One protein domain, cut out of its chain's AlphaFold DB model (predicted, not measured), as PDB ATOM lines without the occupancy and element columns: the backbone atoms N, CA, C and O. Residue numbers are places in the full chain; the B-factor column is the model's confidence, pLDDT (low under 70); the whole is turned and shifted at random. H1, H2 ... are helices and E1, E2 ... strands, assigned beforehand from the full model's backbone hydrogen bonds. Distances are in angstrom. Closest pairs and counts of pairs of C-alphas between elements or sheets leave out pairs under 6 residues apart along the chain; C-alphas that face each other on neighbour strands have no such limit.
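What this domain is: This is residues 18 to 126 of the 588 residues of the protein "Metallophos_2 domain-containing protein" of Tuwongella immobilis (UniProt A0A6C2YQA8). A strongly twisted sheet of five strands forms the core, with the long helix H2 packed along one face over E4 and E5 and the short helix H1 on the opposite face. Residues 37 to 61, a long stretch with no named element, loop round on the E2 side, where residues 42 to 43 pair with residues 65 to 66 of E2. The printed part has 109 residues, with two named helices and five named strands in the order E1, H1, E2, E3, H2, E4, E5; the sheet's order is E1, E4, E5, E3, E2, all antiparallel, and the class is mixed, helices and strands. The whole is compact and rounded, with a radius of gyration of the C-alphas of 13.8 A and spans of 36 by 34 by 29 A.

Where its parts are: E1, residues 18 to 20, begins with C-alpha 18 at (30.733, 39.435, 255.556) and is 6.5 A long. H1, residues 29 to 36, measures 10.4 A. E2, residues 62 to 67, spans 16.8 A, and E3, residues 70 to 75, spans 17.1 A. H2, residues 83 to 99, is 24.7 A long and begins with C-alpha 83 at (42.150, 35.624, 255.512). E4, residues 108 to 114, spans 19.7 A. E5, residues 117 to 125, the longest strand, spans 26.0 A and ends with C-alpha 125 at (22.011, 37.630, 238.513).

How they stand to each other: E1 and E2 are the edge strands of the sheet. E1 and E4 are antiparallel at 155 degrees, with N 19 and O 111 2.9 A apart, within hydrogen-bond range. E4 and E5 form a hairpin, with N 110 and O 121 at 2.9 A. E5 and E3 are antiparallel at 146 degrees, with N 71 and O 124 at 2.7 A. E3 and E2 form a hairpin, with N 63 and O 74 at 2.8 A. E3, H2 and E4 make a split strand-helix-strand unit, two strands running the same way with E5 between them, and its crossover is right-handed. H2 is on the sheet at a height of 9.6 A and runs along the strands, at 5 degrees to E4 on the local plane; its closest C-alphas to E5 are those of Leu 83 and Val 118, 6.0 A apart. H1 is on the opposite face at a height of 8.0 A, only just over none of the strands, with 2 of its C-alphas falling on E3; this gives three layers, helices on both faces of a sheet. H1 and H2 are apart. In H1 every O i to N i+4 pair is within hydrogen-bond range; in H2 11 of 13 are.

The domain as a whole: The C-alphas farthest apart are those of Ala 53 and Ala 84, at 37.1 A. The printed part has no cut. The link from H1 to E2 is long, with 25 residues. The mean pLDDT of the printed part is 77.3, and residues 23 to 26 and 45 to 61 of this model are under 70.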
ATOM      1  N   ILE A  18      30.702  39.461 257.023       86.44
ATOM      2  CA  ILE A  18      30.733  39.435 255.556       86.44
ATOM      3  C   ILE A  18      31.551  40.638 255.094       86.44
ATOM      4  O   ILE A  18      31.223  41.776 255.441       86.44
ATOM      5  N   GLU A  19      32.589  40.380 254.308       87.88
ATOM      6  CA  GLU A  19      33.478  41.399 253.749       87.88
ATOM      7  C   GLU A  19      33.261  41.505 252.237       87.88
ATOM      8  O   GLU A  19      33.590  40.588 251.487       87.88
ATOM      9  N   TRP A  20      32.685  42.614 251.776       87.88
ATOM     10  CA  TRP A  20      32.494  42.879 250.349       87.88
ATOM     11  C   TRP A  20      33.794  43.361 249.711       87.88
ATOM     12  O   TRP A  20      34.418  44.294 250.208       87.88
ATOM     13  N   LEU A  21      34.172  42.749 248.589       85.88
ATOM     14  CA  LEU A  21      35.431  43.037 247.900       85.88
ATOM     15  C   LEU A  21      35.243  43.905 246.648       85.88
ATOM     16  O   LEU A  21      36.135  44.668 246.300       85.88
ATOM     17  N   GLY A  22      34.103  43.780 245.958       74.75
ATOM     18  CA  GLY A  22      33.797  44.480 244.701       74.75
ATOM     19  C   GLY A  22      32.780  45.618 244.836       74.75
ATOM     20  O   GLY A  22      32.335  45.907 245.950       74.75
ATOM     21  N   PRO A  23      32.372  46.270 243.721       64.31
ATOM     22  CA  PRO A  23      31.304  47.263 243.756       64.31
ATOM     23  C   PRO A  23      30.074  46.623 244.402       64.31
ATOM     24  O   PRO A  23      29.591  45.569 243.972       64.31
ATOM     25  N   GLY A  24      29.663  47.208 245.526       57.47
ATOM     26  CA  GLY A  24      28.688  46.603 246.417       57.47
ATOM     27  C   GLY A  24      27.357  46.431 245.706       57.47
ATOM     28  O   GLY A  24      26.769  47.401 245.223       57.47
ATOM     29  N   LEU A  25      26.853  45.199 245.684       65.69
ATOM     30  CA  LEU A  25      25.415  45.025 245.589       65.69
ATOM     31  C   LEU A  25      24.808  45.659 246.849       65.69
ATOM     32  O   LEU A  25      25.338  45.447 247.940       65.69
ATOM     33  N   PRO A  26      23.713  46.426 246.752       62.53
ATOM     34  CA  PRO A  26      23.066  47.034 247.910       62.53
ATOM     35  C   PRO A  26      22.234  45.987 248.669       62.53
ATOM     36  O   PRO A  26      21.057  46.206 248.935       62.53
ATOM     37  N   ILE A  27      22.816  44.821 248.961       75.44
ATOM     38  CA  ILE A  27      22.187  43.749 249.728       75.44
ATOM     39  C   ILE A  27      22.778  43.813 251.141       75.44
ATOM     40  O   ILE A  27      23.953  43.491 251.321       75.44
ATOM     41  N   PRO A  28      21.996  44.239 252.147       82.44
ATOM     42  CA  PRO A  28      22.405  44.193 253.543       82.44
ATOM     43  C   PRO A  28      22.849  42.785 253.969       82.44
ATOM     44  O   PRO A  28      22.281  41.781 253.534       82.44
ATOM     45  N   ASN A  29      23.860  42.699 254.836       83.19
ATOM     46  CA  ASN A  29      24.436  41.419 255.265       83.19
ATOM     47  C   ASN A  29      23.400  40.490 255.929       83.19
ATOM     48  O   ASN A  29      23.459  39.278 255.749       83.19
ATOM     49  N   ASP A  30      22.433  41.041 256.663       81.25
ATOM     50  CA  ASP A  30      21.318  40.302 257.264       81.25
ATOM     51  C   ASP A  30      20.383  39.704 256.203       81.25
ATOM     52  O   ASP A  30      20.000  38.536 256.304       81.25
ATOM     53  N   GLN A  31      20.082  40.461 255.145       84.94
ATOM     54  CA  GLN A  31      19.310  39.968 254.006       84.94
ATOM     55  C   GLN A  31      20.065  38.870 253.241       84.94
ATOM     56  O   GLN A  31      19.478  37.836 252.922       84.94
ATOM     57  N   LEU A  32      21.366  39.061 252.994       85.81
ATOM     58  CA  LEU A  32      22.223  38.077 252.324       85.81
ATOM     59  C   LEU A  32      22.261  36.752 253.097       85.81
ATOM     60  O   LEU A  32      22.071  35.685 252.517       85.81
ATOM     61  N   MET A  33      22.457  36.821 254.416       82.62
ATOM     62  CA  MET A  33      22.444  35.643 255.286       82.62
ATOM     63  C   MET A  33      21.083  34.955 255.304       82.62
ATOM     64  O   MET A  33      21.024  33.724 255.281       82.62
ATOM     65  N   GLY A  34      20.000  35.739 255.297       83.56
ATOM     66  CA  GLY A  34      18.645  35.237 255.113       83.56
ATOM     67  C   GLY A  34      18.519  34.398 253.842       83.56
ATOM     68  O   GLY A  34      18.037  33.275 253.919       83.56
ATOM     69  N   TRP A  35      19.021  34.892 252.706       87.56
ATOM     70  CA  TRP A  35      18.988  34.178 251.424       87.56
ATOM     71  C   TRP A  35      19.855  32.918 251.409       87.56
ATOM     72  O   TRP A  35      19.403  31.883 250.933       87.56
ATOM     73  N   LEU A  36      21.071  32.971 251.960       82.94
ATOM     74  CA  LEU A  36      21.956  31.801 252.025       82.94
ATOM     75  C   LEU A  36      21.348  30.659 252.857       82.94
ATOM     76  O   LEU A  36      21.592  29.493 252.563       82.94
ATOM     77  N   CYS A  37      20.554  30.982 253.883       80.56
ATOM     78  CA  CYS A  37      19.912  30.002 254.766       80.56
ATOM     79  C   CYS A  37      18.482  29.621 254.349       80.56
ATOM     80  O   CYS A  37      17.858  28.789 255.018       80.56
ATOM     81  N   ASP A  38      17.926  30.261 253.321       82.44
ATOM     82  CA  ASP A  38      16.522  30.118 252.956       82.44
ATOM     83  C   ASP A  38      16.280  28.730 252.328       82.44
ATOM     84  O   ASP A  38      16.918  28.366 251.336       82.44
ATOM     85  N   PRO A  39      15.359  27.922 252.889       78.44
ATOM     86  CA  PRO A  39      15.081  26.576 252.395       78.44
ATOM     87  C   PRO A  39      14.457  26.539 250.992       78.44
ATOM     88  O   PRO A  39      14.327  25.449 250.439       78.44
ATOM     89  N   LEU A  40      14.037  27.682 250.437       83.56
ATOM     90  CA  LEU A  40      13.574  27.803 249.052       83.56
ATOM     91  C   LEU A  40      14.724  27.894 248.037       83.56
ATOM     92  O   LEU A  40      14.463  27.912 246.836       83.56
ATOM     93  N   GLY A  41      15.976  27.963 248.499       84.19
ATOM     94  CA  GLY A  41      17.146  28.017 247.632       84.19
ATOM     95  C   GLY A  41      17.351  26.723 246.852       84.19
ATOM     96  O   GLY A  41      17.280  25.623 247.404       84.19
ATOM     97  N   GLU A  42      17.634  26.850 245.560       85.12
ATOM     98  CA  GLU A  42      17.940  25.725 244.685       85.12
ATOM     99  C   GLU A  42      19.453  25.464 244.672       85.12
ATOM    100  O   GLU A  42      20.247  26.255 244.160       85.12
ATOM    101  N   GLU A  43      19.868  24.333 245.239       80.00
ATOM    102  CA  GLU A  43      21.263  23.891 245.228       80.00
ATOM    103  C   GLU A  43      21.580  23.074 243.974       80.00
ATOM    104  O   GLU A  43      21.092  21.955 243.788       80.00
ATOM    105  N   LEU A  44      22.467  23.593 243.132       72.75
ATOM    106  CA  LEU A  44      22.772  22.995 241.832       72.75
ATOM    107  C   LEU A  44      23.956  22.019 241.950       72.75
ATOM    108  O   LEU A  44      25.102  22.375 241.687       72.75
ATOM    109  N   ARG A  45      23.674  20.784 242.397       62.12
ATOM    110  CA  ARG A  45      24.677  19.776 242.828       62.12
ATOM    111  C   ARG A  45      25.399  19.000 241.723       62.12
ATOM    112  O   ARG A  45      26.425  18.373 241.976       62.12
ATOM    113  N   HIS A  46      24.855  19.003 240.519       51.09
ATOM    114  CA  HIS A  46      25.506  18.484 239.316       51.09
ATOM    115  C   HIS A  46      26.032  19.709 238.568       51.09
ATOM    116  O   HIS A  46      25.338  20.722 238.609       51.09
ATOM    117  N   LYS A  47      27.211  19.690 237.916       42.59
ATOM    118  CA  LYS A  47      27.663  20.868 237.140       42.59
ATOM    119  C   LYS A  47      26.884  20.990 235.849       42.59
ATOM    120  O   LYS A  47      27.348  20.772 234.744       42.59
ATOM    121  N   VAL A  48      25.681  21.428 236.054       41.97
ATOM    122  CA  VAL A  48      25.078  22.488 235.330       41.97
ATOM    123  C   VAL A  48      25.970  23.725 235.509       41.97
ATOM    124  O   VAL A  48      26.089  24.243 236.617       41.97
ATOM    125  N   GLY A  49      26.663  24.200 234.474       40.91
ATOM    126  CA  GLY A  49      26.924  25.641 234.498       40.91
ATOM    127  C   GLY A  49      25.553  26.266 234.351       40.91
ATOM    128  O   GLY A  49      24.887  25.933 233.385       40.91
ATOM    129  N   VAL A  50      25.110  26.953 235.403       40.75
ATOM    130  CA  VAL A  50      23.813  27.628 235.583       40.75
ATOM    131  C   VAL A  50      22.633  27.001 234.786       40.75
ATOM    132  O   VAL A  50      22.484  27.197 233.590       40.75
ATOM    133  N   THR A  51      21.829  26.206 235.503       33.44
ATOM    134  CA  THR A  51      20.554  25.522 235.132       33.44
ATOM    135  C   THR A  51      20.476  24.488 233.951       33.44
ATOM    136  O   THR A  51      20.882  24.702 232.818       33.44
ATOM    137  N   GLY A  52      20.004  23.263 234.291       33.81
ATOM    138  CA  GLY A  52      19.404  22.223 233.430       33.81
ATOM    139  C   GLY A  52      20.191  21.391 232.386       33.81
ATOM    140  O   GLY A  52      19.895  21.535 231.208       33.81
ATOM    141  N   ALA A  53      21.037  20.413 232.772       29.20
ATOM    142  CA  ALA A  53      21.176  19.066 232.138       29.20
ATOM    143  C   ALA A  53      22.264  18.206 232.832       29.20
ATOM    144  O   ALA A  53      23.167  18.735 233.472       29.20
ATOM    145  N   ARG A  54      22.159  16.868 232.740       34.50
ATOM    146  CA  ARG A  54      22.841  15.863 233.590       34.50
ATOM    147  C   ARG A  54      24.335  15.590 233.342       34.50
ATOM    148  O   ARG A  54      24.875  14.771 234.074       34.50
ATOM    149  N   ASP A  55      25.008  16.283 232.430       35.97
ATOM    150  CA  ASP A  55      26.416  16.008 232.113       35.97
ATOM    151  C   ASP A  55      27.250  17.297 232.086       35.97
ATOM    152  O   ASP A  55      27.169  18.102 231.159       35.97
ATOM    153  N   GLY A  56      28.073  17.493 233.121       36.34
ATOM    154  CA  GLY A  56      29.083  18.549 233.175       36.34
ATOM    155  C   GLY A  56      29.997  18.441 234.406       36.34
ATOM    156  O   GLY A  56      29.612  17.918 235.454       36.34
ATOM    157  N   SER A  57      31.235  18.930 234.264       40.75
ATOM    158  CA  SER A  57      32.384  18.738 235.170       40.75
ATOM    159  C   SER A  57      32.634  19.913 236.130       40.75
ATOM    160  O   SER A  57      33.393  20.834 235.828       40.75
ATOM    161  N   ALA A  58      31.988  19.947 237.299       42.72
ATOM    162  CA  ALA A  58      32.417  20.842 238.386       42.72
ATOM    163  C   ALA A  58      33.653  20.236 239.032       42.72
ATOM    164  O   ALA A  58      33.756  19.012 239.134       42.72
ATOM    165  N   LYS A  59      34.538  21.084 239.568       51.69
ATOM    166  CA  LYS A  59      35.432  20.620 240.631       51.69
ATOM    167  C   LYS A  59      34.524  20.060 241.738       51.69
ATOM    168  O   LYS A  59      33.511  20.679 242.062       51.69
ATOM    169  N   LEU A  60      34.863  18.911 242.330       57.69
ATOM    170  CA  LEU A  60      34.094  18.288 243.429       57.69
ATOM    171  C   LEU A  60      33.806  19.251 244.593       57.69
ATOM    172  O   LEU A  60      32.920  19.010 245.413       57.69
ATOM    173  N   THR A  61      34.560  20.340 244.671       65.31
ATOM    174  CA  THR A  61      34.511  21.385 245.684       65.31
ATOM    175  C   THR A  61      33.664  22.597 245.295       65.31
ATOM    176  O   THR A  61      33.308  23.373 246.177       65.31
ATOM    177  N   THR A  62      33.269  22.759 244.029       77.12
ATOM    178  CA  THR A  62      32.388  23.859 243.607       77.12
ATOM    179  C   THR A  62      30.998  23.689 244.213       77.12
ATOM    180  O   THR A  62      30.444  22.587 244.237       77.12
ATOM    181  N   ARG A  63      30.437  24.784 244.722       82.62
ATOM    182  CA  ARG A  63      29.106  24.861 245.324       82.62
ATOM    183  C   ARG A  63      28.356  26.028 244.709       82.62
ATOM    184  O   ARG A  63      28.915  27.113 244.574       82.62
ATOM    185  N   LEU A  64      27.115  25.772 244.320       85.38
ATOM    186  CA  LEU A  64      26.249  26.672 243.567       85.38
ATOM    187  C   LEU A  64      24.881  26.769 244.247       85.38
ATOM    188  O   LEU A  64      24.308  25.748 244.637       85.38
ATOM    189  N   LEU A  65      24.358  27.979 244.380       87.81
ATOM    190  CA  LEU A  65      23.049  28.228 244.975       87.81
ATOM    191  C   LEU A  65      22.317  29.275 244.146       87.81
ATOM    192  O   LEU A  65      22.851  30.350 243.891       87.81
ATOM    193  N   GLN A  66      21.093  28.965 243.748       89.06
ATOM    194  CA  GLN A  66      20.204  29.896 243.076       89.06
ATOM    195  C   GLN A  66      19.046  30.259 244.000       89.06
ATOM    196  O   GLN A  66      18.346  29.384 244.506       89.06
ATOM    197  N   ILE A  67      18.830  31.554 244.218       89.81
ATOM    198  CA  ILE A  67      17.756  32.041 245.080       89.81
ATOM    199  C   ILE A  67      17.400  33.501 244.780       89.81
ATOM    200  O   ILE A  67      18.277  34.324 244.547       89.81
ATOM    201  N   HIS A  68      16.102  33.830 244.784       88.00
ATOM    202  CA  HIS A  68      15.581  35.199 244.620       88.00
ATOM    203  C   HIS A  68      16.121  35.940 243.380       88.00
ATOM    204  O   HIS A  68      16.332  37.148 243.412       88.00
ATOM    205  N   GLY A  69      16.358  35.214 242.279       87.31
ATOM    206  CA  GLY A  69      16.919  35.770 241.037       87.31
ATOM    207  C   GLY A  69      18.438  35.978 241.055       87.31
ATOM    208  O   GLY A  69      18.991  36.502 240.090       87.31
ATOM    209  N   TRP A  70      19.114  35.531 242.113       89.62
ATOM    210  CA  TRP A  70      20.562  35.578 242.277       89.62
ATOM    211  C   TRP A  70      21.183  34.191 242.219       89.62
ATOM    212  O   TRP A  70      20.595  33.193 242.635       89.62
ATOM    213  N   PHE A  71      22.401  34.160 241.708       89.50
ATOM    214  CA  PHE A  71      23.240  32.992 241.571       89.50
ATOM    215  C   PHE A  71      24.510  33.194 242.392       89.50
ATOM    216  O   PHE A  71      25.257  34.148 242.178       89.50
ATOM    217  N   PHE A  72      24.746  32.284 243.325       89.94
ATOM    218  CA  PHE A  72      25.898  32.258 244.207       89.94
ATOM    219  C   PHE A  72      26.825  31.123 243.816       89.94
ATOM    220  O   PHE A  72      26.382  30.001 243.551       89.94
ATOM    221  N   LYS A  73      28.125  31.393 243.866       89.00
ATOM    222  CA  LYS A  73      29.160  30.404 243.603       89.00
ATOM    223  C   LYS A  73      30.281  30.510 244.624       89.00
ATOM    224  O   LYS A  73      30.742  31.593 244.965       89.00
ATOM    225  N   THR A  74      30.742  29.358 245.088       88.06
ATOM    226  CA  THR A  74      31.946  29.233 245.911       88.06
ATOM    227  C   THR A  74      32.693  27.949 245.566       88.06
ATOM    228  O   THR A  74      32.131  27.012 244.992       88.06
ATOM    229  N   ASP A  75      33.979  27.910 245.891       81.06
ATOM    230  CA  ASP A  75      34.817  26.722 245.789       81.06
ATOM    231  C   ASP A  75      35.295  26.342 247.190       81.06
ATOM    232  O   ASP A  75      36.140  27.013 247.781       81.06
ATOM    233  N   HIS A  76      34.754  25.246 247.718       75.88
ATOM    234  CA  HIS A  76      35.052  24.757 249.060       75.88
ATOM    235  C   HIS A  76      36.541  24.416 249.248       75.88
ATOM    236  O   HIS A  76      37.030  24.458 250.373       75.88
ATOM    237  N   ALA A  77      37.288  24.100 248.183       72.00
ATOM    238  CA  ALA A  77      38.731  23.853 248.286       72.00
ATOM    239  C   ALA A  77      39.516  25.124 248.622       72.00
ATOM    240  O   ALA A  77      40.649  25.049 249.082       72.00
ATOM    241  N   LYS A  78      38.922  26.291 248.363       77.00
ATOM    242  CA  LYS A  78      39.549  27.594 248.568       77.00
ATOM    243  C   LYS A  78      39.153  28.235 249.890       77.00
ATOM    244  O   LYS A  78      39.615  29.333 250.186       77.00
ATOM    245  N   ALA A  79      38.305  27.566 250.670       82.00
ATOM    246  CA  ALA A  79      38.055  27.950 252.044       82.00
ATOM    247  C   ALA A  79      39.265  27.575 252.906       82.00
ATOM    248  O   ALA A  79      39.807  26.476 252.785       82.00
ATOM    249  N   GLY A  80      39.681  28.475 253.788       84.00
ATOM    250  CA  GLY A  80      40.859  28.256 254.621       84.00
ATOM    251  C   GLY A  80      40.887  29.161 255.847       84.00
ATOM    252  O   GLY A  80      40.077  30.083 255.943       84.00
ATOM    253  N   PRO A  81      41.803  28.898 256.792       82.62
ATOM    254  CA  PRO A  81      41.885  29.651 258.041       82.62
ATOM    255  C   PRO A  81      42.562  31.012 257.912       82.62
ATOM    256  O   PRO A  81      42.420  31.859 258.790       82.62
ATOM    257  N   GLU A  82      43.283  31.246 256.820       82.06
ATOM    258  CA  GLU A  82      44.040  32.473 256.613       82.06
ATOM    259  C   GLU A  82      43.285  33.438 255.694       82.06
ATOM    260  O   GLU A  82      43.117  33.188 254.500       82.06
ATOM    261  N   LEU A  83      42.863  34.578 256.249       82.88
ATOM    262  CA  LEU A  83      42.150  35.624 255.512       82.88
ATOM    263  C   LEU A  83      43.010  36.253 254.405       82.88
ATOM    264  O   LEU A  83      42.542  36.418 253.281       82.88
ATOM    265  N   ALA A  84      44.265  36.602 254.709       83.00
ATOM    266  CA  ALA A  84      45.088  37.429 253.823       83.00
ATOM    267  C   ALA A  84      45.341  36.802 252.433       83.00
ATOM    268  O   ALA A  84      45.106  37.493 251.437       83.00
ATOM    269  N   PRO A  85      45.734  35.516 252.301       81.69
ATOM    270  CA  PRO A  85      45.938  34.899 250.987       81.69
ATOM    271  C   PRO A  85      44.656  34.829 250.145       81.69
ATOM    272  O   PRO A  85      44.681  35.109 248.942       81.69
ATOM    273  N   ILE A  86      43.526  34.493 250.778       83.38
ATOM    274  CA  ILE A  86      42.216  34.383 250.117       83.38
ATOM    275  C   ILE A  86      41.760  35.764 249.643       83.38
ATOM    276  O   ILE A  86      41.422  35.939 248.470       83.38
ATOM    277  N   HIS A  87      41.838  36.763 250.522       87.62
ATOM    278  CA  HIS A  87      41.497  38.146 250.212       87.62
ATOM    279  C   HIS A  87      42.320  38.678 249.027       87.62
ATOM    280  O   HIS A  87      41.755  39.139 248.033       87.62
ATOM    281  N   SER A  88      43.654  38.559 249.068       83.12
ATOM    282  CA  SER A  88      44.528  39.012 247.974       83.12
ATOM    283  C   SER A  88      44.214  38.331 246.640       83.12
ATOM    284  O   SER A  88      44.274  38.976 245.591       83.12
ATOM    285  N   SER A  89      43.860  37.043 246.651       79.31
ATOM    286  CA  SER A  89      43.510  36.333 245.422       79.31
ATOM    287  C   SER A  89      42.200  36.827 244.803       79.31
ATOM    288  O   SER A  89      42.117  36.914 243.578       79.31
ATOM    289  N   TRP A  90      41.198  37.174 245.616       84.12
ATOM    290  CA  TRP A  90      39.905  37.666 245.126       84.12
ATOM    291  C   TRP A  90      39.951  39.128 244.696       84.12
ATOM    292  O   TRP A  90      39.320  39.488 243.705       84.12
ATOM    293  N   MET A  91      40.758  39.954 245.364       86.56
ATOM    294  CA  MET A  91      40.951  41.349 244.961       86.56
ATOM    295  C   MET A  91      41.499  41.483 243.535       86.56
ATOM    296  O   MET A  91      41.109  42.406 242.826       86.56
ATOM    297  N   ARG A  92      42.319  40.530 243.065       83.25
ATOM    298  CA  ARG A  92      42.754  40.493 241.655       83.25
ATOM    299  C   ARG A  92      41.584  40.324 240.681       83.25
ATOM    300  O   ARG A  92      41.590  40.941 239.621       83.25
ATOM    301  N   GLN A  93      40.582  39.517 241.041       82.19
ATOM    302  CA  GLN A  93      39.387  39.327 240.211       82.19
ATOM    303  C   GLN A  93      38.525  40.586 240.193       82.19
ATOM    304  O   GLN A  93      38.069  41.003 239.134       82.19
ATOM    305  N   VAL A  94      38.368  41.240 241.345       85.88
ATOM    306  CA  VAL A  94      37.663  42.524 241.445       85.88
ATOM    307  C   VAL A  94      38.341  43.598 240.595       85.88
ATOM    308  O   VAL A  94      37.674  44.315 239.850       85.88
ATOM    309  N   GLU A  95      39.667  43.711 240.684       87.06
ATOM    310  CA  GLU A  95      40.426  44.681 239.898       87.06
ATOM    311  C   GLU A  95      40.262  44.416 238.396       87.06
ATOM    312  O   GLU A  95      39.980  45.341 237.631       87.06
ATOM    313  N   LEU A  96      40.347  43.153 237.971       84.31
ATOM    314  CA  LEU A  96      40.102  42.776 236.583       84.31
ATOM    315  C   LEU A  96      38.666  43.098 236.146       84.31
ATOM    316  O   LEU A  96      38.460  43.643 235.060       84.31
ATOM    317  N   ALA A  97      37.675  42.836 236.999       84.75
ATOM    318  CA  ALA A  97      36.274  43.132 236.718       84.75
ATOM    319  C   ALA A  97      36.009  44.631 236.567       84.75
ATOM    320  O   ALA A  97      35.210  45.038 235.732       84.75
ATOM    321  N   SER A  98      36.733  45.472 237.309       82.94
ATOM    322  CA  SER A  98      36.635  46.930 237.170       82.94
ATOM    323  C   SER A  98      37.170  47.461 235.831       82.94
ATOM    324  O   SER A  98      36.860  48.585 235.440       82.94
ATOM    325  N   ARG A  99      37.971  46.657 235.118       83.12
ATOM    326  CA  ARG A  99      38.679  47.046 233.889       83.12
ATOM    327  C   ARG A  99      38.181  46.319 232.644       83.12
ATOM    328  O   ARG A  99      38.658  46.619 231.551       83.12
ATOM    329  N   THR A 100      37.267  45.363 232.788       81.31
ATOM    330  CA  THR A 100      36.843  44.482 231.696       81.31
ATOM    331  C   THR A 100      35.322  44.305 231.674       81.31
ATOM    332  O   THR A 100      34.697  44.208 232.728       81.31
ATOM    333  N   PRO A 101      34.686  44.258 230.489       80.19
ATOM    334  CA  PRO A 101      33.226  44.226 230.386       80.19
ATOM    335  C   PRO A 101      32.636  42.811 230.255       80.19
ATOM    336  O   PRO A 101      31.473  42.689 229.868       80.19
ATOM    337  N   PHE A 102      33.415  41.746 230.499       88.06
ATOM    338  CA  PHE A 102      32.946  40.382 230.230       88.06
ATOM    339  C   PHE A 102      32.140  39.747 231.365       88.06
ATOM    340  O   PHE A 102      31.351  38.842 231.103       88.06
ATOM    341  N   TRP A 103      32.254  40.230 232.602       89.38
ATOM    342  CA  TRP A 103      31.333  39.848 233.673       89.38
ATOM    343  C   TRP A 103      30.070  40.709 233.676       89.38
ATOM    344  O   TRP A 103      30.050  41.831 233.171       89.38
ATOM    345  N   HIS A 104      29.005  40.188 234.291       88.88
ATOM    346  CA  HIS A 104      27.779  40.955 234.485       88.88
ATOM    347  C   HIS A 104      28.073  42.222 235.315       88.88
ATOM    348  O   HIS A 104      28.761  42.108 236.329       88.88
ATOM    349  N   PRO A 105      27.513  43.406 234.991       86.25
ATOM    350  CA  PRO A 105      27.741  44.633 235.771       86.25
ATOM    351  C   PRO A 105      27.326  44.537 237.246       86.25
ATOM    352  O   PRO A 105      27.836  45.257 238.094       86.25
ATOM    353  N   GLN A 106      26.376  43.648 237.545       87.44
ATOM    354  CA  GLN A 106      25.915  43.340 238.906       87.44
ATOM    355  C   GLN A 106      26.619  42.120 239.524       87.44
ATOM    356  O   GLN A 106      26.179  41.629 240.561       87.44
ATOM    357  N   LYS A 107      27.667  41.576 238.891       88.88
ATOM    358  CA  LYS A 107      28.488  40.537 239.518       88.88
ATOM    359  C   LYS A 107      29.334  41.179 240.612       88.88
ATOM    360  O   LYS A 107      29.939  42.227 240.403       88.88
ATOM    361  N   SER A 108      29.372  40.548 241.776       89.56
ATOM    362  CA  SER A 108      30.160  41.014 242.911       89.56
ATOM    363  C   SER A 108      30.779  39.838 243.664       89.56
ATOM    364  O   SER A 108      30.404  38.679 243.465       89.56
ATOM    365  N   TRP A 109      31.750  40.146 244.518       90.50
ATOM    366  CA  TRP A 109      32.530  39.178 245.284       90.50
ATOM    367  C   TRP A 109      32.577  39.601 246.746       90.50
ATOM    368  O   TRP A 109      32.723  40.788 247.051       90.50
ATOM    369  N   PHE A 110      32.481  38.629 247.643       90.25
ATOM    370  CA  PHE A 110      32.573  38.841 249.081       90.25
ATOM    371  C   PHE A 110      33.191  37.628 249.777       90.25
ATOM    372  O   PHE A 110      33.263  36.532 249.216       90.25
ATOM    373  N   LEU A 111      33.643  37.831 251.008       90.00
ATOM    374  CA  LEU A 111      34.136  36.783 251.889       90.00
ATOM    375  C   LEU A 111      33.129  36.560 253.015       90.00
ATOM    376  O   LEU A 111      32.667  37.520 253.630       90.00
ATOM    377  N   ILE A 112      32.812  35.301 253.302       88.44
ATOM    378  CA  ILE A 112      32.122  34.913 254.536       88.44
ATOM    379  C   ILE A 112      33.194  34.491 255.537       88.44
ATOM    380  O   ILE A 112      33.901  33.509 255.305       88.44
ATOM    381  N   VAL A 113      33.308  35.218 256.645       85.25
ATOM    382  CA  VAL A 113      34.234  34.903 257.737       85.25
ATOM    383  C   VAL A 113      33.458  34.187 258.836       85.25
ATOM    384  O   VAL A 113      32.484  34.717 259.370       85.25
ATOM    385  N   ALA A 114      33.865  32.960 259.140       82.19
ATOM    386  CA  ALA A 114      33.289  32.125 260.184       82.19
ATOM    387  C   ALA A 114      34.392  31.282 260.827       82.19
ATOM    388  O   ALA A 114      34.763  30.245 260.278       82.19
ATOM    389  N   ASP A 115      34.923  31.728 261.963       71.56
ATOM    390  CA  ASP A 115      36.084  31.162 262.656       71.56
ATOM    391  C   ASP A 115      36.009  29.619 262.768       71.56
ATOM    392  O   ASP A 115      35.017  29.083 263.286       71.56
ATOM    393  N   PRO A 116      37.012  28.865 262.265       76.44
ATOM    394  CA  PRO A 116      38.308  29.299 261.722       76.44
ATOM    395  C   PRO A 116      38.369  29.279 260.190       76.44
ATOM    396  O   PRO A 116      39.371  28.854 259.634       76.44
ATOM    397  N   LEU A 117      37.301  29.622 259.474       83.62
ATOM    398  CA  LEU A 117      37.233  29.522 258.016       83.62
ATOM    399  C   LEU A 117      36.797  30.832 257.363       83.62
ATOM    400  O   LEU A 117      35.806  31.452 257.738       83.62
ATOM    401  N   VAL A 118      37.498  31.188 256.294       86.19
ATOM    402  CA  VAL A 118      37.134  32.256 255.368       86.19
ATOM    403  C   VAL A 118      36.710  31.624 254.053       86.19
ATOM    404  O   VAL A 118      37.436  30.801 253.496       86.19
ATOM    405  N   TRP A 119      35.539  32.008 253.554       87.31
ATOM    406  CA  TRP A 119      34.948  31.450 252.341       87.31
ATOM    407  C   TRP A 119      34.815  32.521 251.269       87.31
ATOM    408  O   TRP A 119      34.046  33.467 251.454       87.31
ATOM    409  N   PRO A 120      35.498  32.374 250.128       89.88
ATOM    410  CA  PRO A 120      35.272  33.251 248.996       89.88
ATOM    411  C   PRO A 120      33.960  32.917 248.282       89.88
ATOM    412  O   PRO A 120      33.735  31.766 247.898       89.88
ATOM    413  N   VAL A 121      33.121  33.921 248.043       90.38
ATOM    414  CA  VAL A 121      31.838  33.768 247.348       90.38
ATOM    415  C   VAL A 121      31.697  34.835 246.265       90.38
ATOM    416  O   VAL A 121      32.040  36.000 246.466       90.38
ATOM    417  N   SER A 122      31.191  34.439 245.100       90.56
ATOM    418  CA  SER A 122      30.724  35.356 244.063       90.56
ATOM    419  C   SER A 122      29.204  35.293 243.944       90.56
ATOM    420  O   SER A 122      28.583  34.257 244.197       90.56
ATOM    421  N   ILE A 123      28.608  36.422 243.577       90.38
ATOM    422  CA  ILE A 123      27.172  36.591 243.359       90.38
ATOM    423  C   ILE A 123      26.950  37.290 242.020       90.38
ATOM    424  O   ILE A 123      27.637  38.258 241.698       90.38
ATOM    425  N   SER A 124      25.992  36.816 241.233       89.94
ATOM    426  CA  SER A 124      25.541  37.448 239.989       89.94
ATOM    427  C   SER A 124      24.045  37.223 239.788       89.94
ATOM    428  O   SER A 124      23.490  36.315 240.404       89.94
ATOM    429  N   PRO A 125      23.364  37.986 238.923       88.88
ATOM    430  CA  PRO A 125      22.011  37.630 238.513       88.88
ATOM    431  C   PRO A 125      21.969  36.240 237.875       88.88
ATOM    432  O   PRO A 125      22.955  35.791 237.279       88.88
ATOM    433  N   VAL A 126      20.830  35.564 238.002       88.56
ATOM    434  CA  VAL A 126      20.565  34.329 237.257       88.56
ATOM    435  C   VAL A 126      20.471  34.681 235.776       88.56
ATOM    436  O   VAL A 126      19.659  35.513 235.373       88.56
TER     437      VAL A 126